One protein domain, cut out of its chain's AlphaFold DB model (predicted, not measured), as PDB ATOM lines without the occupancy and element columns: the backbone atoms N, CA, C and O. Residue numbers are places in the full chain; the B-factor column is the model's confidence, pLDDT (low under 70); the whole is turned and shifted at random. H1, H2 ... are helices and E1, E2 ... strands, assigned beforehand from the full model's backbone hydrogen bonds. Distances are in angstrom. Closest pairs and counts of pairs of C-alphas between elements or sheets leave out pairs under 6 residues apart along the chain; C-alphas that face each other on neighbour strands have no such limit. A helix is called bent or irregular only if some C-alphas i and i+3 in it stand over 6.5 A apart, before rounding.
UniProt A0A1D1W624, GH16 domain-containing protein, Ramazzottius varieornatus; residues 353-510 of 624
ATOM      1  N   GLY A 353     210.588 169.778 184.874       81.25
ATOM      2  CA  GLY A 353     209.339 169.008 184.916       81.25
ATOM      3  C   GLY A 353     209.094 168.258 186.234       81.25
ATOM      4  O   GLY A 353     208.173 167.447 186.312       81.25
ATOM      5  N   GLY A 354     209.892 168.507 187.277       81.38
ATOM      6  CA  GLY A 354     209.716 167.874 188.584       81.38
ATOM      7  C   GLY A 354     210.195 166.417 188.653       81.38
ATOM      8  O   GLY A 354     209.778 165.676 189.544       81.38
ATOM      9  N   VAL A 355     211.053 165.985 187.726       86.06
ATOM     10  CA  VAL A 355     211.669 164.651 187.733       86.06
ATOM     11  C   VAL A 355     213.178 164.812 187.676       86.06
ATOM     12  O   VAL A 355     213.708 165.479 186.794       86.06
ATOM     13  N   TYR A 356     213.881 164.195 188.621       87.88
ATOM     14  CA  TYR A 356     215.330 164.299 188.696       87.88
ATOM     15  C   TYR A 356     216.022 163.401 187.656       87.88
ATOM     16  O   TYR A 356     215.744 162.202 187.547       87.88
ATOM     17  N   GLY A 357     217.000 163.963 186.952       87.81
ATOM     18  CA  GLY A 357     217.811 163.307 185.929       87.81
ATOM     19  C   GLY A 357     217.652 163.960 184.555       87.81
ATOM     20  O   GLY A 357     216.752 164.757 184.325       87.81
ATOM     21  N   ASN A 358     218.526 163.595 183.620       89.94
ATOM     22  CA  ASN A 358     218.392 163.965 182.214       89.94
ATOM     23  C   ASN A 358     218.562 162.705 181.352       89.94
ATOM     24  O   ASN A 358     219.703 162.284 181.132       89.94
ATOM     25  N   PRO A 359     217.470 162.105 180.847       92.56
ATOM     26  CA  PRO A 359     217.548 160.851 180.109       92.56
ATOM     27  C   PRO A 359     218.251 161.008 178.753       92.56
ATOM     28  O   PRO A 359     218.715 160.018 178.197       92.56
ATOM     29  N   MET A 360     218.393 162.231 178.231       90.75
ATOM     30  CA  MET A 360     219.072 162.500 176.956       90.75
ATOM     31  C   MET A 360     220.603 162.452 177.068       90.75
ATOM     32  O   MET A 360     221.287 162.416 176.047       90.75
ATOM     33  N   LEU A 361     221.163 162.451 178.286       86.19
ATOM     34  CA  LEU A 361     222.605 162.606 178.513       86.19
ATOM     35  C   LEU A 361     223.453 161.513 177.837       86.19
ATOM     36  O   LEU A 361     224.589 161.777 177.450       86.19
ATOM     37  N   SER A 362     222.914 160.304 177.649       83.31
ATOM     38  CA  SER A 362     223.590 159.211 176.926       83.31
ATOM     39  C   SER A 362     223.835 159.520 175.445       83.31
ATOM     40  O   SER A 362     224.796 159.012 174.864       83.31
ATOM     41  N   ILE A 363     222.982 160.353 174.845       85.00
ATOM     42  CA  ILE A 363     223.002 160.699 173.421       85.00
ATOM     43  C   ILE A 363     223.714 162.041 173.218       85.00
ATOM     44  O   ILE A 363     224.566 162.164 172.345       85.00
ATOM     45  N   ASP A 364     223.394 163.021 174.062       80.56
ATOM     46  CA  ASP A 364     223.875 164.408 173.994       80.56
ATOM     47  C   ASP A 364     225.259 164.628 174.647       80.56
ATOM     48  O   ASP A 364     225.856 165.675 174.406       80.56
ATOM     49  N   GLN A 365     225.758 163.652 175.425       70.12
ATOM     50  CA  GLN A 365     227.088 163.422 176.048       70.12
ATOM     51  C   GLN A 365     227.867 164.581 176.705       70.12
ATOM     52  O   GLN A 365     228.732 164.317 177.539       70.12
ATOM     53  N   SER A 366     227.597 165.848 176.405       63.41
ATOM     54  CA  SER A 366     228.285 167.010 176.980       63.41
ATOM     55  C   SER A 366     227.329 168.070 177.521       63.41
ATOM     56  O   SER A 366     227.740 169.221 177.682       63.41
ATOM     57  N   GLY A 367     226.059 167.727 177.750       68.19
ATOM     58  CA  GLY A 367     225.072 168.673 178.254       68.19
ATOM     59  C   GLY A 367     224.813 169.801 177.260       68.19
ATOM     60  O   GLY A 367     224.687 170.958 177.653       68.19
ATOM     61  N   ILE A 368     224.766 169.512 175.956       80.44
ATOM     62  CA  ILE A 368     224.524 170.565 174.955       80.44
ATOM     63  C   ILE A 368     223.103 171.123 175.094       80.44
ATOM     64  O   ILE A 368     222.912 172.326 174.906       80.44
ATOM     65  N   VAL A 369     222.147 170.318 175.564       87.75
ATOM     66  CA  VAL A 369     220.823 170.796 175.983       87.75
ATOM     67  C   VAL A 369     220.923 171.884 177.064       87.75
ATOM     68  O   VAL A 369     220.195 172.871 177.016       87.75
ATOM     69  N   GLN A 370     221.892 171.797 177.983       89.62
ATOM     70  CA  GLN A 370     222.151 172.869 178.958       89.62
ATOM     71  C   GLN A 370     222.656 174.128 178.247       89.62
ATOM     72  O   GLN A 370     222.331 175.237 178.647       89.62
ATOM     73  N   GLY A 371     223.417 173.974 177.160       91.62
ATOM     74  CA  GLY A 371     223.868 175.079 176.320       91.62
ATOM     75  C   GLY A 371     222.727 175.862 175.668       91.62
ATOM     76  O   GLY A 371     222.778 177.090 175.686       91.62
ATOM     77  N   ILE A 372     221.698 175.197 175.129       95.00
ATOM     78  CA  ILE A 372     220.542 175.912 174.559       95.00
ATOM     79  C   ILE A 372     219.657 176.528 175.652       95.00
ATOM     80  O   ILE A 372     219.209 177.656 175.486       95.00
ATOM     81  N   VAL A 373     219.499 175.867 176.807       95.69
ATOM     82  CA  VAL A 373     218.809 176.445 177.978       95.69
ATOM     83  C   VAL A 373     219.562 177.668 178.525       95.69
ATOM     84  O   VAL A 373     218.953 178.660 178.908       95.69
ATOM     85  N   GLN A 374     220.896 177.649 178.520       95.31
ATOM     86  CA  GLN A 374     221.722 178.792 178.921       95.31
ATOM     87  C   GLN A 374     221.635 179.944 177.915       95.31
ATOM     88  O   GLN A 374     221.602 181.108 178.311       95.31
ATOM     89  N   TYR A 375     221.576 179.633 176.619       95.81
ATOM     90  CA  TYR A 375     221.332 180.634 175.585       95.81
ATOM     91  C   TYR A 375     219.969 181.307 175.780       95.81
ATOM     92  O   TYR A 375     219.894 182.534 175.781       95.81
ATOM     93  N   ASP A 376     218.923 180.512 175.999       96.75
ATOM     94  CA  ASP A 376     217.570 180.972 176.307       96.75
ATOM     95  C   ASP A 376     217.534 181.874 177.556       96.75
ATOM     96  O   ASP A 376     217.053 183.003 177.484       96.75
ATOM     97  N   LEU A 377     218.166 181.452 178.658       95.88
ATOM     98  CA  LEU A 377     218.324 182.265 179.869       95.88
ATOM     99  C   LEU A 377     218.937 183.641 179.566       95.88
ATOM    100  O   LEU A 377     218.374 184.667 179.945       95.88
ATOM    101  N   PHE A 378     220.069 183.692 178.857       94.88
ATOM    102  CA  PHE A 378     220.704 184.970 178.524       94.88
ATOM    103  C   PHE A 378     219.820 185.855 177.649       94.88
ATOM    104  O   PHE A 378     219.779 187.069 177.843       94.88
ATOM    105  N   ARG A 379     219.090 185.269 176.697       92.38
ATOM    106  CA  ARG A 379     218.145 186.008 175.855       92.38
ATOM    107  C   ARG A 379     217.025 186.622 176.690       92.38
ATOM    108  O   ARG A 379     216.712 187.793 176.487       92.38
ATOM    109  N   SER A 380     216.483 185.873 177.643       88.38
ATOM    110  CA  SER A 380     215.380 186.309 178.501       88.38
ATOM    111  C   SER A 380     215.792 187.361 179.529       88.38
ATOM    112  O   SER A 380     215.016 188.269 179.822       88.38
ATOM    113  N   LEU A 381     217.039 187.317 180.004       87.31
ATOM    114  CA  LEU A 381     217.613 188.354 180.869       87.31
ATOM    115  C   LEU A 381     218.151 189.576 180.102       87.31
ATOM    116  O   LEU A 381     218.680 190.500 180.716       87.31
ATOM    117  N   ASN A 382     218.008 189.609 178.771       85.50
ATOM    118  CA  ASN A 382     218.569 190.645 177.896       85.50
ATOM    119  C   ASN A 382     220.111 190.768 177.979       85.50
ATOM    120  O   ASN A 382     220.686 191.821 177.710       85.50
ATOM    121  N   GLU A 383     220.795 189.668 178.291       89.50
ATOM    122  CA  GLU A 383     222.256 189.540 178.328       89.50
ATOM    123  C   GLU A 383     222.789 189.166 176.932       89.50
ATOM    124  O   GLU A 383     223.338 188.085 176.689       89.50
ATOM    125  N   VAL A 384     222.570 190.057 175.959       88.62
ATOM    126  CA  VAL A 384     222.798 189.788 174.525       88.62
ATOM    127  C   VAL A 384     224.253 189.423 174.219       88.62
ATOM    128  O   VAL A 384     224.508 188.548 173.384       88.62
ATOM    129  N   ASP A 385     225.213 190.053 174.894       90.44
ATOM    130  CA  ASP A 385     226.638 189.790 174.682       90.44
ATOM    131  C   ASP A 385     227.070 188.435 175.255       90.44
ATOM    132  O   ASP A 385     227.881 187.742 174.631       90.44
ATOM    133  N   LEU A 386     226.467 187.989 176.364       92.19
ATOM    134  CA  LEU A 386     226.676 186.640 176.897       92.19
ATOM    135  C   LEU A 386     226.060 185.585 175.984       92.19
ATOM    136  O   LEU A 386     226.719 184.595 175.666       92.19
ATOM    137  N   ALA A 387     224.845 185.824 175.483       93.44
ATOM    138  CA  ALA A 387     224.202 184.943 174.512       93.44
ATOM    139  C   ALA A 387     225.054 184.789 173.239       93.44
ATOM    140  O   ALA A 387     225.258 183.674 172.753       93.44
ATOM    141  N   ARG A 388     225.604 185.896 172.715       93.00
ATOM    142  CA  ARG A 388     226.491 185.885 171.541       93.00
ATOM    143  C   ARG A 388     227.802 185.156 171.830       93.00
ATOM    144  O   ARG A 388     228.242 184.355 171.009       93.00
ATOM    145  N   SER A 389     228.415 185.417 172.980       92.31
ATOM    146  CA  SER A 389     229.678 184.785 173.380       92.31
ATOM    147  C   SER A 389     229.516 183.277 173.557       92.31
ATOM    148  O   SER A 389     230.308 182.503 173.021       92.31
ATOM    149  N   LEU A 390     228.439 182.845 174.218       91.56
ATOM    150  CA  LEU A 390     228.085 181.436 174.366       91.56
ATOM    151  C   LEU A 390     227.924 180.751 173.006       91.56
ATOM    152  O   LEU A 390     228.475 179.669 172.793       91.56
ATOM    153  N   LEU A 391     227.202 181.393 172.084       91.69
ATOM    154  CA  LEU A 391     226.987 180.865 170.743       91.69
ATOM    155  C   LEU A 391     228.315 180.717 169.998       91.69
ATOM    156  O   LEU A 391     228.620 179.629 169.526       91.69
ATOM    157  N   SER A 392     229.149 181.758 169.970       91.31
ATOM    158  CA  SER A 392     230.474 181.716 169.332       91.31
ATOM    159  C   SER A 392     231.357 180.589 169.879       91.31
ATOM    160  O   SER A 392     232.079 179.945 169.120       91.31
ATOM    161  N   LEU A 393     231.268 180.307 171.183       89.75
ATOM    162  CA  LEU A 393     232.034 179.245 171.837       89.75
ATOM    163  C   LEU A 393     231.511 177.835 171.548       89.75
ATOM    164  O   LEU A 393     232.300 176.888 171.577       89.75
ATOM    165  N   LYS A 394     230.199 177.661 171.344       89.62
ATOM    166  CA  LYS A 394     229.560 176.333 171.278       89.62
ATOM    167  C   LYS A 394     229.052 175.950 169.881       89.62
ATOM    168  O   LYS A 394     228.956 174.761 169.608       89.62
ATOM    169  N   ILE A 395     228.784 176.901 168.981       92.25
ATOM    170  CA  ILE A 395     228.133 176.643 167.681       92.25
ATOM    171  C   ILE A 395     228.939 175.676 166.801       92.25
ATOM    172  O   ILE A 395     228.380 174.767 166.204       92.25
ATOM    173  N   ASN A 396     230.267 175.803 166.772       91.88
ATOM    174  CA  ASN A 396     231.135 174.941 165.963       91.88
ATOM    175  C   ASN A 396     231.763 173.789 166.763       91.88
ATOM    176  O   ASN A 396     232.668 173.120 166.264       91.88
ATOM    177  N   LYS A 397     231.313 173.545 168.001       90.88
ATOM    178  CA  LYS A 397     231.749 172.372 168.760       90.88
ATOM    179  C   LYS A 397     230.958 171.161 168.289       90.88
ATOM    180  O   LYS A 397     229.744 171.103 168.471       90.88
ATOM    181  N   PHE A 398     231.661 170.209 167.686       90.81
ATOM    182  CA  PHE A 398     231.089 168.920 167.327       90.81
ATOM    183  C   PHE A 398     231.339 167.884 168.423       90.81
ATOM    184  O   PHE A 398     232.250 168.018 169.244       90.81
ATOM    185  N   GLN A 399     230.550 166.821 168.386       89.38
ATOM    186  CA  GLN A 399     230.780 165.589 169.123       89.38
ATOM    187  C   GLN A 399     230.768 164.393 168.171       89.38
ATOM    188  O   GLN A 399     230.387 164.512 167.007       89.38
ATOM    189  N   ASN A 400     231.161 163.228 168.688       89.38
ATOM    190  CA  ASN A 400     231.052 161.964 167.960       89.38
ATOM    191  C   ASN A 400     229.800 161.153 168.325       89.38
ATOM    192  O   ASN A 400     229.635 160.036 167.842       89.38
ATOM    193  N   ALA A 401     228.923 161.727 169.150       87.06
ATOM    194  CA  ALA A 401     227.593 161.222 169.445       87.06
ATOM    195  C   ALA A 401     226.535 162.172 168.838       87.06
ATOM    196  O   ALA A 401     226.763 163.383 168.843       87.06
ATOM    197  N   PRO A 402     225.417 161.657 168.290       88.25
ATOM    198  CA  PRO A 402     225.153 160.232 168.084       88.25
ATOM    199  C   PRO A 402     226.023 159.646 166.955       88.25
ATOM    200  O   PRO A 402     226.166 158.431 166.858       88.25
ATOM    201  N   ARG A 403     226.621 160.503 166.116       90.75
ATOM    202  CA  ARG A 403     227.576 160.139 165.060       90.75
ATOM    203  C   ARG A 403     228.756 161.108 165.022       90.75
ATOM    204  O   ARG A 403     228.677 162.211 165.560       90.75
ATOM    205  N   SER A 404     229.846 160.710 164.368       91.12
ATOM    206  CA  SER A 404     231.021 161.565 164.154       91.12
ATOM    207  C   SER A 404     230.647 162.914 163.537       91.12
ATOM    208  O   SER A 404     229.862 162.960 162.596       91.12
ATOM    209  N   TYR A 405     231.256 163.992 164.038       91.19
ATOM    210  CA  TYR A 405     231.045 165.367 163.561       91.19
ATOM    211  C   TYR A 405     229.606 165.894 163.704       91.19
ATOM    212  O   TYR A 405     229.151 166.695 162.891       91.19
ATOM    213  N   SER A 406     228.901 165.493 164.761       93.12
ATOM    214  CA  SER A 406     227.567 166.011 165.083       93.12
ATOM    215  C   SER A 406     227.657 167.381 165.758       93.12
ATOM    216  O   SER A 406     228.169 167.494 166.875       93.12
ATOM    217  N   TYR A 407     227.140 168.429 165.113       94.38
ATOM    218  CA  TYR A 407     227.110 169.794 165.655       94.38
ATOM    219  C   TYR A 407     225.758 170.091 166.306       94.38
ATOM    220  O   TYR A 407     224.954 170.865 165.792       94.38
ATOM    221  N   TRP A 408     225.510 169.487 167.465       93.38
ATOM    222  CA  TRP A 408     224.235 169.569 168.184       93.38
ATOM    223  C   TRP A 408     223.654 170.975 168.322       93.38
ATOM    224  O   TRP A 408     222.471 171.170 168.069       93.38
ATOM    225  N   LEU A 409     224.453 171.963 168.738       93.12
ATOM    226  CA  LEU A 409     223.916 173.310 168.929       93.12
ATOM    227  C   LEU A 409     223.534 173.949 167.589       93.12
ATOM    228  O   LEU A 409     222.464 174.536 167.496       93.12
ATOM    229  N   ARG A 410     224.389 173.829 166.568       94.88
ATOM    230  CA  ARG A 410     224.204 174.474 165.260       94.88
ATOM    231  C   ARG A 410     223.106 173.831 164.430       94.88
ATOM    232  O   ARG A 410     222.300 174.555 163.859       94.88
ATOM    233  N   ASP A 411     223.096 172.505 164.373       96.31
ATOM    234  CA  ASP A 411     222.313 171.766 163.386       96.31
ATOM    235  C   ASP A 411     221.030 171.168 163.983       96.31
ATOM    236  O   ASP A 411     220.102 170.866 163.239       96.31
ATOM    237  N   TRP A 412     220.940 171.038 165.315       96.44
ATOM    238  CA  TRP A 412     219.769 170.478 165.997       96.44
ATOM    239  C   TRP A 412     219.085 171.475 166.937       96.44
ATOM    240  O   TRP A 412     217.992 171.952 166.642       96.44
ATOM    241  N   TYR A 413     219.716 171.842 168.056       95.75
ATOM    242  CA  TYR A 413     219.038 172.604 169.107       95.75
ATOM    243  C   TYR A 413     218.670 174.026 168.687       95.75
ATOM    244  O   TYR A 413     217.567 174.464 168.993       95.75
ATOM    245  N   LEU A 414     219.559 174.758 168.005       95.56
ATOM    246  CA  LEU A 414     219.272 176.139 167.614       95.56
ATOM    247  C   LEU A 414     218.169 176.239 166.543       95.56
ATOM    248  O   LEU A 414     217.290 177.085 166.730       95.56
ATOM    249  N   PRO A 415     218.144 175.405 165.478       96.88
ATOM    250  CA  PRO A 415     217.016 175.358 164.547       96.88
ATOM    251  C   PRO A 415     215.702 175.000 165.244       96.88
ATOM    252  O   PRO A 415     214.740 175.759 165.159       96.88
ATOM    253  N   VAL A 416     215.683 173.919 166.036       97.75
ATOM    254  CA  VAL A 416     214.461 173.480 166.729       97.75
ATOM    255  C   VAL A 416     213.950 174.557 167.691       97.75
ATOM    256  O   VAL A 416     212.764 174.876 167.705       97.75
ATOM    257  N   TYR A 417     214.844 175.174 168.463       97.06
ATOM    258  CA  TYR A 417     214.511 176.293 169.341       97.06
ATOM    259  C   TYR A 417     213.928 177.480 168.561       97.06
ATOM    260  O   TYR A 417     212.894 178.026 168.942       97.06
ATOM    261  N   SER A 418     214.572 177.887 167.468       95.56
ATOM    262  CA  SER A 418     214.181 179.090 166.725       95.56
ATOM    263  C   SER A 418     212.844 178.921 166.005       95.56
ATOM    264  O   SER A 418     212.046 179.858 165.988       95.56
ATOM    265  N   ASP A 419     212.580 177.725 165.482       96.31
ATOM    266  CA  ASP A 419     211.441 177.470 164.600       96.31
ATOM    267  C   ASP A 419     210.186 176.986 165.352       96.31
ATOM    268  O   ASP A 419     209.077 177.098 164.829       96.31
ATOM    269  N   HIS A 420     210.320 176.515 166.602       95.31
ATOM    270  CA  HIS A 420     209.219 175.884 167.356       95.31
ATOM    271  C   HIS A 420     208.844 176.589 168.670       95.31
ATOM    272  O   HIS A 420     208.303 175.984 169.604       95.31
ATOM    273  N   GLY A 421     209.065 177.903 168.742       89.25
ATOM    274  CA  GLY A 421     208.597 178.725 169.862       89.25
ATOM    275  C   GLY A 421     209.562 178.797 171.047       89.25
ATOM    276  O   GLY A 421     209.122 179.018 172.172       89.25
ATOM    277  N   GLN A 422     210.867 178.645 170.802       94.38
ATOM    278  CA  GLN A 422     211.937 179.025 171.732       94.38
ATOM    279  C   GLN A 422     211.843 178.298 173.084       94.38
ATOM    280  O   GLN A 422     211.780 177.067 173.115       94.38
ATOM    281  N   ALA A 423     211.805 179.022 174.206       90.38
ATOM    282  CA  ALA A 423     211.615 178.454 175.541       90.38
ATOM    283  C   ALA A 423     210.430 177.475 175.614       90.38
ATOM    284  O   ALA A 423     210.481 176.492 176.350       90.38
ATOM    285  N   ALA A 424     209.373 177.695 174.824       91.06
ATOM    286  CA  ALA A 424     208.183 176.859 174.858       91.06
ATOM    287  C   ALA A 424     208.444 175.429 174.347       91.06
ATOM    288  O   ALA A 424     207.914 174.486 174.932       91.06
ATOM    289  N   VAL A 425     209.273 175.223 173.310       96.00
ATOM    290  CA  VAL A 425     209.632 173.851 172.882       96.00
ATOM    291  C   VAL A 425     210.530 173.168 173.913       96.00
ATOM    292  O   VAL A 425     210.330 171.990 174.206       96.00
ATOM    293  N   LEU A 426     211.447 173.914 174.539       95.56
ATOM    294  CA  LEU A 426     212.301 173.392 175.609       95.56
ATOM    295  C   LEU A 426     211.468 172.974 176.835       95.56
ATOM    296  O   LEU A 426     211.636 171.885 177.374       95.56
ATOM    297  N   GLN A 427     210.511 173.802 177.254       93.06
ATOM    298  CA  GLN A 427     209.589 173.471 178.340       93.06
ATOM    299  C   GLN A 427     208.744 172.230 178.015       93.06
ATOM    300  O   GLN A 427     208.580 171.349 178.866       93.06
ATOM    301  N   ARG A 428     208.200 172.147 176.793       94.94
ATOM    302  CA  ARG A 428     207.355 171.020 176.376       94.94
ATOM    303  C   ARG A 428     208.129 169.710 176.331       94.94
ATOM    304  O   ARG A 428     207.581 168.711 176.783       94.94
ATOM    305  N   VAL A 429     209.392 169.696 175.891       96.00
ATOM    306  CA  VAL A 429     210.173 168.446 175.905       96.00
ATOM    307  C   VAL A 429     210.390 167.939 177.330       96.00
ATOM    308  O   VAL A 429     210.180 166.758 177.581       96.00
ATOM    309  N   PHE A 430     210.697 168.812 178.297       94.38
ATOM    310  CA  PHE A 430     210.817 168.390 179.698       94.38
ATOM    311  C   PHE A 430     209.485 167.946 180.304       94.38
ATOM    312  O   PHE A 430     209.463 167.028 181.119       94.38
ATOM    313  N   THR A 431     208.377 168.558 179.884       93.62
ATOM    314  CA  THR A 431     207.030 168.144 180.303       93.62
ATOM    315  C   THR A 431     206.708 166.743 179.783       93.62
ATOM    316  O   THR A 431     206.390 165.867 180.580       93.62
ATOM    317  N   LEU A 432     206.904 166.493 178.483       96.38
ATOM    318  CA  LEU A 432     206.678 165.175 177.881       96.38
ATOM    319  C   LEU A 432     207.575 164.102 178.500       96.38
ATOM    320  O   LEU A 432     207.115 162.997 178.774       96.38
ATOM    321  N   LEU A 433     208.848 164.421 178.759       95.50
ATOM    322  CA  LEU A 433     209.748 163.507 179.457       95.50
ATOM    323  C   LEU A 433     209.205 163.150 180.842       95.50
ATOM    324  O   LEU A 433     209.107 161.969 181.165       95.50
ATOM    325  N   ALA A 434     208.816 164.146 181.637       93.19
ATOM    326  CA  ALA A 434     208.301 163.923 182.981       93.19
ATOM    327  C   ALA A 434     206.979 163.136 183.000       93.19
ATOM    328  O   ALA A 434     206.719 162.419 183.968       93.19
ATOM    329  N   GLU A 435     206.142 163.275 181.971       94.88
ATOM    330  CA  GLU A 435     204.834 162.618 181.868       94.88
ATOM    331  C   GLU A 435     204.923 161.190 181.317       94.88
ATOM    332  O   GLU A 435     204.243 160.304 181.834       94.88
ATOM    333  N   HIS A 436     205.784 160.944 180.325       96.69
ATOM    334  CA  HIS A 436     205.766 159.694 179.555       96.69
ATOM    335  C   HIS A 436     207.033 158.845 179.687       96.69
ATOM    336  O   HIS A 436     206.972 157.629 179.506       96.69
ATOM    337  N   PHE A 437     208.192 159.436 179.989       97.25
ATOM    338  CA  PHE A 437     209.428 158.660 180.075       97.25
ATOM    339  C   PHE A 437     209.494 157.875 181.402       97.25
ATOM    340  O   PHE A 437     209.037 158.377 182.431       97.25
ATOM    341  N   PRO A 438     210.070 156.654 181.441       96.88
ATOM    342  CA  PRO A 438     210.041 155.825 182.645       96.88
ATOM    343  C   PRO A 438     210.669 156.494 183.876       96.88
ATOM    344  O   PRO A 438     211.806 156.978 183.832       96.88
ATOM    345  N   THR A 439     209.941 156.476 184.999       95.19
ATOM    346  CA  THR A 439     210.396 157.026 186.284       95.19
ATOM    347  C   THR A 439     210.260 156.030 187.434       95.19
ATOM    348  O   THR A 439     209.466 155.093 187.387       95.19
ATOM    349  N   ILE A 440     211.052 156.241 188.481       94.50
ATOM    350  CA  ILE A 440     210.957 155.575 189.781       94.50
ATOM    351  C   ILE A 440     210.930 156.629 190.885       94.50
ATOM    352  O   ILE A 440     211.550 157.683 190.751       94.50
ATOM    353  N   THR A 441     210.260 156.338 191.994       90.50
ATOM    354  CA  THR A 441     210.334 157.172 193.199       90.50
ATOM    355  C   THR A 441     211.358 156.570 194.152       90.50
ATOM    356  O   THR A 441     211.258 155.397 194.514       90.50
ATOM    357  N   ASP A 442     212.370 157.349 194.534       82.88
ATOM    358  CA  ASP A 442     213.391 156.894 195.474       82.88
ATOM    359  C   ASP A 442     212.884 156.866 196.930       82.88
ATOM    360  O   ASP A 442     211.772 157.290 197.249       82.88
ATOM    361  N   ARG A 443     213.715 156.355 197.848       82.19
ATOM    362  CA  ARG A 443     213.368 156.240 199.280       82.19
ATOM    363  C   ARG A 443     213.090 157.582 199.957       82.19
ATOM    364  O   ARG A 443     212.493 157.608 201.027       82.19
ATOM    365  N   SER A 444     213.546 158.670 199.358       74.19
ATOM    366  CA  SER A 444     213.359 160.039 199.821       74.19
ATOM    367  C   SER A 444     212.181 160.731 199.123       74.19
ATOM    368  O   SER A 444     212.031 161.943 199.247       74.19
ATOM    369  N   GLY A 445     211.344 159.980 198.398       78.50
ATOM    370  CA  GLY A 445     210.112 160.470 197.781       78.50
ATOM    371  C   GLY A 445     210.306 161.211 196.457       78.50
ATOM    372  O   GLY A 445     209.333 161.726 195.913       78.50
ATOM    373  N   MET A 446     211.524 161.267 195.908       78.81
ATOM    374  CA  MET A 446     211.806 161.986 194.664       78.81
ATOM    375  C   MET A 446     211.605 161.089 193.448       78.81
ATOM    376  O   MET A 446     212.173 159.998 193.367       78.81
ATOM    377  N   ARG A 447     210.842 161.585 192.468       87.56
ATOM    378  CA  ARG A 447     210.743 160.973 191.139       87.56
ATOM    379  C   ARG A 447     212.050 161.176 190.381       87.56
ATOM    380  O   ARG A 447     212.552 162.294 190.285       87.56
ATOM    381  N   ARG A 448     212.582 160.094 189.822       90.31
ATOM    382  CA  ARG A 448     213.799 160.057 189.008       90.31
ATOM    383  C   ARG A 448     213.542 159.291 187.728       90.31
ATOM    384  O   ARG A 448     212.809 158.306 187.761       90.31
ATOM    385  N   TYR A 449     214.189 159.670 186.634       93.25
ATOM    386  CA  TYR A 449     214.188 158.828 185.440       93.25
ATOM    387  C   TYR A 449     214.875 157.492 185.736       93.25
ATOM    388  O   TYR A 449     215.951 157.454 186.334       93.25
ATOM    389  N   SER A 450     214.237 156.385 185.354       95.38
ATOM    390  CA  SER A 450     214.707 155.036 185.694       95.38
ATOM    391  C   SER A 450     215.745 154.489 184.710       95.38
ATOM    392  O   SER A 450     216.402 153.489 184.998       95.38
ATOM    393  N   ARG A 451     215.890 155.136 183.551       95.12
ATOM    394  CA  ARG A 451     216.880 154.827 182.514       95.12
ATOM    395  C   ARG A 451     217.255 156.088 181.734       95.12
ATOM    396  O   ARG A 451     216.611 157.121 181.878       95.12
ATOM    397  N   ASN A 452     218.268 155.975 180.879       93.94
ATOM    398  CA  ASN A 452     218.540 156.952 179.826       93.94
ATOM    399  C   ASN A 452     217.840 156.541 178.518       93.94
ATOM    400  O   ASN A 452     217.365 155.405 178.386       93.94
ATOM    401  N   MET A 453     217.798 157.452 177.548       93.62
ATOM    402  CA  MET A 453     217.380 157.136 176.186       93.62
ATOM    403  C   MET A 453     218.375 156.175 175.537       93.62
ATOM    404  O   MET A 453     219.594 156.309 175.710       93.62
ATOM    405  N   ALA A 454     217.846 155.196 174.811       89.50
ATOM    406  CA  ALA A 454     218.643 154.128 174.217       89.50
ATOM    407  C   ALA A 454     219.224 154.515 172.849       89.50
ATOM    408  O   ALA A 454     220.290 154.026 172.482       89.50
ATOM    409  N   ASN A 455     218.536 155.383 172.101       93.94
ATOM    410  CA  ASN A 455     218.885 155.716 170.722       93.94
ATOM    411  C   ASN A 455     218.411 157.120 170.310       93.94
ATOM    412  O   ASN A 455     217.594 157.751 170.979       93.94
ATOM    413  N   LEU A 456     218.930 157.601 169.174       94.94
ATOM    414  CA  LEU A 456     218.590 158.909 168.606       94.94
ATOM    415  C   LEU A 456     217.090 159.043 168.301       94.94
ATOM    416  O   LEU A 456     216.544 160.138 168.408       94.94
ATOM    417  N   ALA A 457     216.423 157.954 167.925       96.75
ATOM    418  CA  ALA A 457     215.032 158.001 167.511       96.75
ATOM    419  C   ALA A 457     214.065 158.281 168.673       96.75
ATOM    420  O   ALA A 457     213.133 159.061 168.488       96.75
ATOM    421  N   GLU A 458     214.324 157.759 169.880       96.88
ATOM    422  CA  GLU A 458     213.602 158.166 171.097       96.88
ATOM    423  C   GLU A 458     213.734 159.680 171.320       96.88
ATOM    424  O   GLU A 458     212.736 160.365 171.536       96.88
ATOM    425  N   LEU A 459     214.947 160.233 171.196       96.38
ATOM    426  CA  LEU A 459     215.162 161.675 171.332       96.38
ATOM    427  C   LEU A 459     214.342 162.452 170.296       96.38
ATOM    428  O   LEU A 459     213.606 163.370 170.651       96.38
ATOM    429  N   VAL A 460     214.421 162.065 169.023       97.56
ATOM    430  CA  VAL A 460     213.666 162.724 167.948       97.56
ATOM    431  C   VAL A 460     212.161 162.615 168.174       97.56
ATOM    432  O   VAL A 460     211.458 163.592 167.928       97.56
ATOM    433  N   HIS A 461     211.662 161.491 168.683       98.00
ATOM    434  CA  HIS A 461     210.245 161.297 168.975       98.00
ATOM    435  C   HIS A 461     209.724 162.301 170.017       98.00
ATOM    436  O   HIS A 461     208.765 163.027 169.746       98.00
ATOM    437  N   PHE A 462     210.403 162.415 171.164       98.00
ATOM    438  CA  PHE A 462     210.025 163.354 172.229       98.00
ATOM    439  C   PHE A 462     210.135 164.815 171.782       98.00
ATOM    440  O   PHE A 462     209.244 165.622 172.054       98.00
ATOM    441  N   TRP A 463     211.204 165.166 171.063       97.94
ATOM    442  CA  TRP A 463     211.365 166.519 170.534       97.94
ATOM    443  C   TRP A 463     210.345 166.843 169.437       97.94
ATOM    444  O   TRP A 463     209.896 167.982 169.369       97.94
ATOM    445  N   SER A 464     209.927 165.864 168.628       98.25
ATOM    446  CA  SER A 464     208.868 166.051 167.624       98.25
ATOM    447  C   SER A 464     207.518 166.325 168.282       98.25
ATOM    448  O   SER A 464     206.830 167.272 167.902       98.25
ATOM    449  N   GLY A 465     207.181 165.581 169.343       97.81
ATOM    450  CA  GLY A 465     206.008 165.866 170.176       97.81
ATOM    451  C   GLY A 465     206.056 167.271 170.774       97.81
ATOM    452  O   GLY A 465     205.099 168.037 170.671       97.81
ATOM    453  N   ALA A 466     207.208 167.671 171.319       97.62
ATOM    454  CA  ALA A 466     207.393 169.015 171.859       97.62
ATOM    455  C   ALA A 466     207.310 170.108 170.778       97.62
ATOM    456  O   ALA A 466     206.833 171.214 171.038       97.62
ATOM    457  N   ALA A 467     207.769 169.829 169.563       97.56
ATOM    458  CA  ALA A 467     207.689 170.732 168.421       97.56
ATOM    459  C   ALA A 467     206.292 170.769 167.777       97.56
ATOM    460  O   ALA A 467     206.021 171.674 166.985       97.56
ATOM    461  N   ASN A 468     205.422 169.809 168.120       95.94
ATOM    462  CA  ASN A 468     204.172 169.500 167.423       95.94
ATOM    463  C   ASN A 468     204.364 169.329 165.900       95.94
ATOM    464  O   ASN A 468     203.503 169.686 165.097       95.94
ATOM    465  N   ALA A 469     205.529 168.821 165.500       96.25
ATOM    466  CA  ALA A 469     205.920 168.596 164.114       96.25
ATOM    467  C   ALA A 469     207.010 167.524 164.062       96.25
ATOM    468  O   ALA A 469     207.856 167.462 164.954       96.25
ATOM    469  N   SER A 470     207.022 166.705 163.011       96.38
ATOM    470  CA  SER A 470     208.091 165.731 162.802       96.38
ATOM    471  C   SER A 470     209.440 166.430 162.628       96.38
ATOM    472  O   SER A 470     209.651 167.208 161.701       96.38
ATOM    473  N   LEU A 471     210.394 166.116 163.504       97.31
ATOM    474  CA  LEU A 471     211.774 166.599 163.412       97.31
ATOM    475  C   LEU A 471     212.702 165.597 162.723       97.31
ATOM    476  O   LEU A 471     213.919 165.774 162.724       97.31
ATOM    477  N   ARG A 472     212.147 164.553 162.100       96.31
ATOM    478  CA  ARG A 472     212.907 163.522 161.384       96.31
ATOM    479  C   ARG A 472     213.831 164.124 160.326       96.31
ATOM    480  O   ARG A 472     215.002 163.766 160.254       96.31
ATOM    481  N   THR A 473     213.325 165.061 159.526       95.44
ATOM    482  CA  THR A 473     214.113 165.732 158.480       95.44
ATOM    483  C   THR A 473     215.227 166.598 159.083       95.44
ATOM    484  O   THR A 473     216.358 166.570 158.600       95.44
ATOM    485  N   VAL A 474     214.950 167.302 160.187       96.44
ATOM    486  CA  VAL A 474     215.957 168.090 160.921       96.44
ATOM    487  C   VAL A 474     217.050 167.175 161.482       96.44
ATOM    488  O   VAL A 474     218.235 167.451 161.304       96.44
ATOM    489  N   ALA A 475     216.675 166.035 162.066       96.88
ATOM    490  CA  ALA A 475     217.611 165.038 162.578       96.88
ATOM    491  C   ALA A 475     218.453 164.421 161.455       96.88
ATOM    492  O   ALA A 475     219.663 164.256 161.604       96.88
ATOM    493  N   GLY A 476     217.833 164.139 160.306       96.94
ATOM    494  CA  GLY A 476     218.519 163.645 159.119       96.94
ATOM    495  C   GLY A 476     219.570 164.614 158.590       96.94
ATOM    496  O   GLY A 476     220.654 164.180 158.209       96.94
ATOM    497  N   ASN A 477     219.298 165.916 158.635       96.25
ATOM    498  CA  ASN A 477     220.276 166.935 158.256       96.25
ATOM    499  C   ASN A 477     221.389 167.090 159.303       96.25
ATOM    500  O   ASN A 477     222.549 167.251 158.935       96.25
ATOM    501  N   ALA A 478     221.050 167.022 160.594       95.94
ATOM    502  CA  ALA A 478     221.995 167.249 161.686       95.94
ATOM    503  C   ALA A 478     222.945 166.071 161.938       95.94
ATOM    504  O   ALA A 478     224.117 166.262 162.257       95.94
ATOM    505  N   PHE A 479     222.431 164.848 161.814       95.44
ATOM    506  CA  PHE A 479     223.120 163.635 162.250       95.44
ATOM    507  C   PHE A 479     223.175 162.555 161.167       95.44
ATOM    508  O   PHE A 479     223.829 161.530 161.364       95.44
ATOM    509  N   GLY A 480     222.479 162.731 160.041       95.19
ATOM    510  CA  GLY A 480     222.094 161.640 159.143       95.19
ATOM    511  C   GLY A 480     220.870 160.877 159.666       95.19
ATOM    512  O   GLY A 480     220.547 160.931 160.852       95.19
ATOM    513  N   TRP A 481     220.212 160.100 158.804       95.62
ATOM    514  CA  TRP A 481     219.090 159.241 159.200       95.62
ATOM    515  C   TRP A 481     219.179 157.875 158.521       95.62
ATOM    516  O   TRP A 481     219.179 157.777 157.292       95.62
ATOM    517  N   SER A 482     219.313 156.816 159.314       95.75
ATOM    518  CA  SER A 482     219.500 155.447 158.836       95.75
ATOM    519  C   SER A 482     218.187 154.658 158.809       95.75
ATOM    520  O   SER A 482     217.194 155.035 159.425       95.75
ATOM    521  N   LYS A 483     218.189 153.498 158.136       96.00
ATOM    522  CA  LYS A 483     217.061 152.550 158.214       96.00
ATOM    523  C   LYS A 483     216.859 151.987 159.628       96.00
ATOM    524  O   LYS A 483     215.762 151.530 159.931       96.00
ATOM    525  N   THR A 484     217.903 151.966 160.457       96.44
ATOM    526  CA  THR A 484     217.792 151.554 161.861       96.44
ATOM    527  C   THR A 484     217.064 152.627 162.660       96.44
ATOM    528  O   THR A 484     216.091 152.292 163.322       96.44
ATOM    529  N   ASP A 485     217.437 153.899 162.496       96.81
ATOM    530  CA  ASP A 485     216.781 155.031 163.169       96.81
ATOM    531  C   ASP A 485     215.287 155.083 162.822       96.81
ATOM    532  O   ASP A 485     214.450 155.352 163.672       96.81
ATOM    533  N   GLU A 486     214.941 154.766 161.569       96.50
ATOM    534  CA  GLU A 486     213.552 154.666 161.120       96.50
ATOM    535  C   GLU A 486     212.762 153.600 161.891       96.50
ATOM    536  O   GLU A 486     211.655 153.851 162.358       96.50
ATOM    537  N   LYS A 487     213.340 152.403 162.058       97.31
ATOM    538  CA  LYS A 487     212.714 151.323 162.834       97.31
ATOM    539  C   LYS A 487     212.620 151.677 164.314       97.31
ATOM    540  O   LYS A 487     211.619 151.367 164.950       97.31
ATOM    541  N   GLU A 488     213.650 152.315 164.855       97.62
ATOM    542  CA  GLU A 488     213.673 152.766 166.245       97.62
ATOM    543  C   GLU A 488     212.677 153.906 166.492       97.62
ATOM    544  O   GLU A 488     212.110 153.970 167.576       97.62
ATOM    545  N   LEU A 489     212.397 154.758 165.499       97.19
ATOM    546  CA  LEU A 489     211.371 155.801 165.600       97.19
ATOM    547  C   LEU A 489     209.978 155.183 165.675       97.19
ATOM    548  O   LEU A 489     209.195 155.568 166.538       97.19
ATOM    549  N   LEU A 490     209.698 154.186 164.829       96.31
ATOM    550  CA  LEU A 490     208.456 153.411 164.905       96.31
ATOM    551  C   LEU A 490     208.319 152.704 166.257       96.31
ATOM    552  O   LEU A 490     207.236 152.677 166.835       96.31
ATOM    553  N   GLN A 491     209.415 152.152 166.784       97.56
ATOM    554  CA  GLN A 491     209.407 151.549 168.114       97.56
ATOM    555  C   GLN A 491     209.137 152.593 169.204       97.56
ATOM    556  O   GLN A 491     208.298 152.351 170.060       97.56
ATOM    557  N   ALA A 492     209.772 153.767 169.147       97.19
ATOM    558  CA  ALA A 492     209.539 154.844 170.103       97.19
ATOM    559  C   ALA A 492     208.082 155.337 170.068       97.19
ATOM    560  O   ALA A 492     207.488 155.526 171.122       97.19
ATOM    561  N   GLN A 493     207.484 155.471 168.881       96.44
ATOM    562  CA  GLN A 493     206.061 155.797 168.729       96.44
ATOM    563  C   GLN A 493     205.147 154.727 169.350       96.44
ATOM    564  O   GLN A 493     204.121 155.064 169.930       96.44
ATOM    565  N   ASN A 494     205.517 153.447 169.260       96.62
ATOM    566  CA  ASN A 494     204.766 152.358 169.893       96.62
ATOM    567  C   ASN A 494     204.956 152.311 171.417       96.62
ATOM    568  O   ASN A 494     204.017 151.979 172.136       96.62
ATOM    569  N   ASP A 495     206.159 152.622 171.903       97.25
ATOM    570  CA  ASP A 495     206.492 152.625 173.330       97.25
ATOM    571  C   ASP A 495     205.898 153.849 174.054       97.25
ATOM    572  O   ASP A 495     205.597 153.772 175.245       97.25
ATOM    573  N   PHE A 496     205.699 154.961 173.335       97.38
ATOM    574  CA  PHE A 496     205.165 156.228 173.847       97.38
ATOM    575  C   PHE A 496     203.980 156.743 172.998       97.38
ATOM    576  O   PHE A 496     204.040 157.845 172.447       97.38
ATOM    577  N   PRO A 497     202.874 155.981 172.902       96.19
ATOM    578  CA  PRO A 497     201.802 156.240 171.936       96.19
ATOM    579  C   PRO A 497     201.023 157.539 172.179       96.19
ATOM    580  O   PRO A 497     200.389 158.035 171.253       96.19
ATOM    581  N   ASP A 498     201.082 158.102 173.389       96.12
ATOM    582  CA  ASP A 498     200.394 159.350 173.751       96.12
ATOM    583  C   ASP A 498     201.109 160.613 173.225       96.12
ATOM    584  O   ASP A 498     200.578 161.723 173.316       96.12
ATOM    585  N   ILE A 499     202.320 160.474 172.672       97.00
ATOM    586  CA  ILE A 499     203.080 161.589 172.102       97.00
ATOM    587  C   ILE A 499     202.739 161.732 170.616       97.00
ATOM    588  O   ILE A 499     203.193 160.962 169.767       97.00
ATOM    589  N   HIS A 500     201.983 162.779 170.292       93.12
ATOM    590  CA  HIS A 500     201.528 163.067 168.931       93.12
ATOM    591  C   HIS A 500     202.197 164.310 168.338       93.12
ATOM    592  O   HIS A 500     202.521 165.265 169.043       93.12
ATOM    593  N   TYR A 501     202.377 164.310 167.021       95.44
ATOM    594  CA  TYR A 501     202.853 165.449 166.238       95.44
ATOM    595  C   TYR A 501     202.417 165.284 164.785       95.44
ATOM    596  O   TYR A 501     202.120 164.177 164.340       95.44
ATOM    597  N   ALA A 502     202.371 166.391 164.042       87.44
ATOM    598  CA  ALA A 502     202.123 166.328 162.610       87.44
ATOM    599  C   ALA A 502     203.281 165.588 161.923       87.44
ATOM    600  O   ALA A 502     204.427 166.046 161.964       87.44
ATOM    601  N   ASP A 503     202.984 164.445 161.307       72.19
ATOM    602  CA  ASP A 503     203.918 163.795 160.395       72.19
ATOM    603  C   ASP A 503     204.154 164.698 159.180       72.19
ATOM    604  O   ASP A 503     203.241 165.387 158.715       72.19
ATOM    605  N   ASP A 504     205.368 164.667 158.620       59.12
ATOM    606  CA  ASP A 504     205.557 165.113 157.239       59.12
ATOM    607  C   ASP A 504     204.593 164.267 156.381       59.12
ATOM    608  O   ASP A 504     204.722 163.042 156.358       59.12
ATOM    609  N   GLU A 505     203.608 164.914 155.742       45.50
ATOM    610  CA  GLU A 505     202.347 164.401 155.148       45.50
ATOM    611  C   GLU A 505     202.412 163.181 154.184       45.50
ATOM    612  O   GLU A 505     201.431 162.866 153.518       45.50
ATOM    613  N   ASN A 506     203.507 162.427 154.101       47.53
ATOM    614  CA  ASN A 506     203.659 161.266 153.222       47.53
ATOM    615  C   ASN A 506     203.895 159.916 153.923       47.53
ATOM    616  O   ASN A 506     203.940 158.898 153.236       47.53
ATOM    617  N   TYR A 507     204.035 159.830 155.250       48.09
ATOM    618  CA  TYR A 507     204.502 158.568 155.849       48.09
ATOM    619  C   TYR A 507     203.417 157.487 156.030       48.09
ATOM    620  O   TYR A 507     203.633 156.332 155.657       48.09
ATOM    621  N   LEU A 508     202.213 157.844 156.493       46.00
ATOM    622  CA  LEU A 508     201.128 156.869 156.712       46.00
ATOM    623  C   LEU A 508     200.605 156.224 155.412       46.00
ATOM    624  O   LEU A 508     200.168 155.075 155.432       46.00
ATOM    625  N   MET A 509     200.731 156.899 154.264       46.72
ATOM    626  CA  MET A 509     200.396 156.317 152.952       46.72
ATOM    627  C   MET A 509     201.431 155.287 152.466       46.72
ATOM    628  O   MET A 509     201.124 154.487 151.586       46.72
ATOM    629  N   THR A 510     202.635 155.257 153.052       43.41
ATOM    630  CA  THR A 510     203.711 154.338 152.638       43.41
ATOM    631  C   THR A 510     203.696 153.017 153.422       43.41
ATOM    632  O   THR A 510     204.193 152.001 152.939       43.41
TER     633      THR A 510
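This is residues 353 to 510 of the 624 residues of the protein "GH16 domain-containing protein" of Ramazzottius varieornatus (UniProt A0A1D1W624). H6 lies near the middle of a group of crossed helices, with H5 and H8 packed on it; the helical hairpin of H2 and H3 makes one end of the domain, and H4 joins the two regions, packing on H2 and on H7. The small strand hairpin of E1 and E2 reaches away from the helices, with Ser 444 in its turn. The printed part has 158 residues with eight named helices and two named strands, in the order H1 H2 H3 H4 H5 E1 E2 H6 H7 H8; the one sheet, E1 - E2, is antiparallel and the class is mostly helix. The whole is compact, with a radius of gyration of the C-alphas of 15.8 A, and the C-alphas span 46 by 44 by 28 A.

The printed part begins at Gly 353, and H1 takes residues 361 to 364, with C-alpha 361 at (222.605, 162.606, 178.513). H2 follows at residues 368 to 380, 18.5 A long, and H3 at residues 384 to 394, 15.4 A long. H4, residues 408 to 419, is 15.5 A long and irregular, but only just: C-alphas 411 and 414 are 6.8 A apart. H5, residues 423 to 436, is the longest helix by residues and measures 20.1 A from C-alpha 423 at (211.615, 178.454, 175.541) to C-alpha 436. E1 is residues 439 to 441 and E2 residues 447 to 449. H6 is residues 456 to 467, 16.1 A long, and H7 residues 472 to 479, 10.3 A long. H8, residues 483 to 495, is 18.4 A long and ends with C-alpha 495 at (206.492, 152.625, 173.330).

H1 touches no helix; it is close to but not clearly touching H6, the closest C-alphas being those of Ile 363 and Leu 456, 6.8 A apart. H2 and H3 form a helical hairpin and touch at a shallow tilt of 14 degrees, opposite ways, with the C-alphas of Tyr 375 and Ala 387 closest at 5.3 A. With residues 368 to 372 alone, H2 touches H4 at a steep tilt of 42 degrees, the C-alphas of Ile 372 and Tyr 413 closest at 6.6 A. H4 touches H7 with residues 408 to 412 alone, closest at the C-alphas of Asp 411 and Ala 478, 4.8 A. H4 and H5 touch only at the corner by their link, about perpendicular at 77 degrees, with the C-alphas of Tyr 417 and Val 425 closest at 6.5 A. H5 and H6 touch at a steep tilt of 60 degrees, the C-alphas of Val 429 and Ala 466 closest at 4.9 A. E1 and E2 form a hairpin, with N 440 to O 448 and N 448 to O 440 within hydrogen-bond range, both 2.8 A. H6 and H7 only just touch, with 3 pairs of C-alphas within 8 A, closest at Val 460 and Arg 472, 6.7 A. H6 and H8 touch at a steep tilt of 57 degrees, the C-alphas of Ala 457 and Leu 489 closest at 4.7 A. H3 and H8 are apart. Every O i to N i+4 pair is within hydrogen-bond range in H2, H3, H5, H6, H7 and H8; in H4 it is 5 of 8, and H1 is too short for such a pair.

The two C-alphas farthest apart are those of Ser 444 and Met 509, at 48.8 A. The printed part has no cut. The link from H3 to H4, residues 395 to 407, is long. Residues 496 to 510 also hold no named element. The mean pLDDT of the printed part is 90.3; residues 366 to 367 and 504 to 510 are under 70.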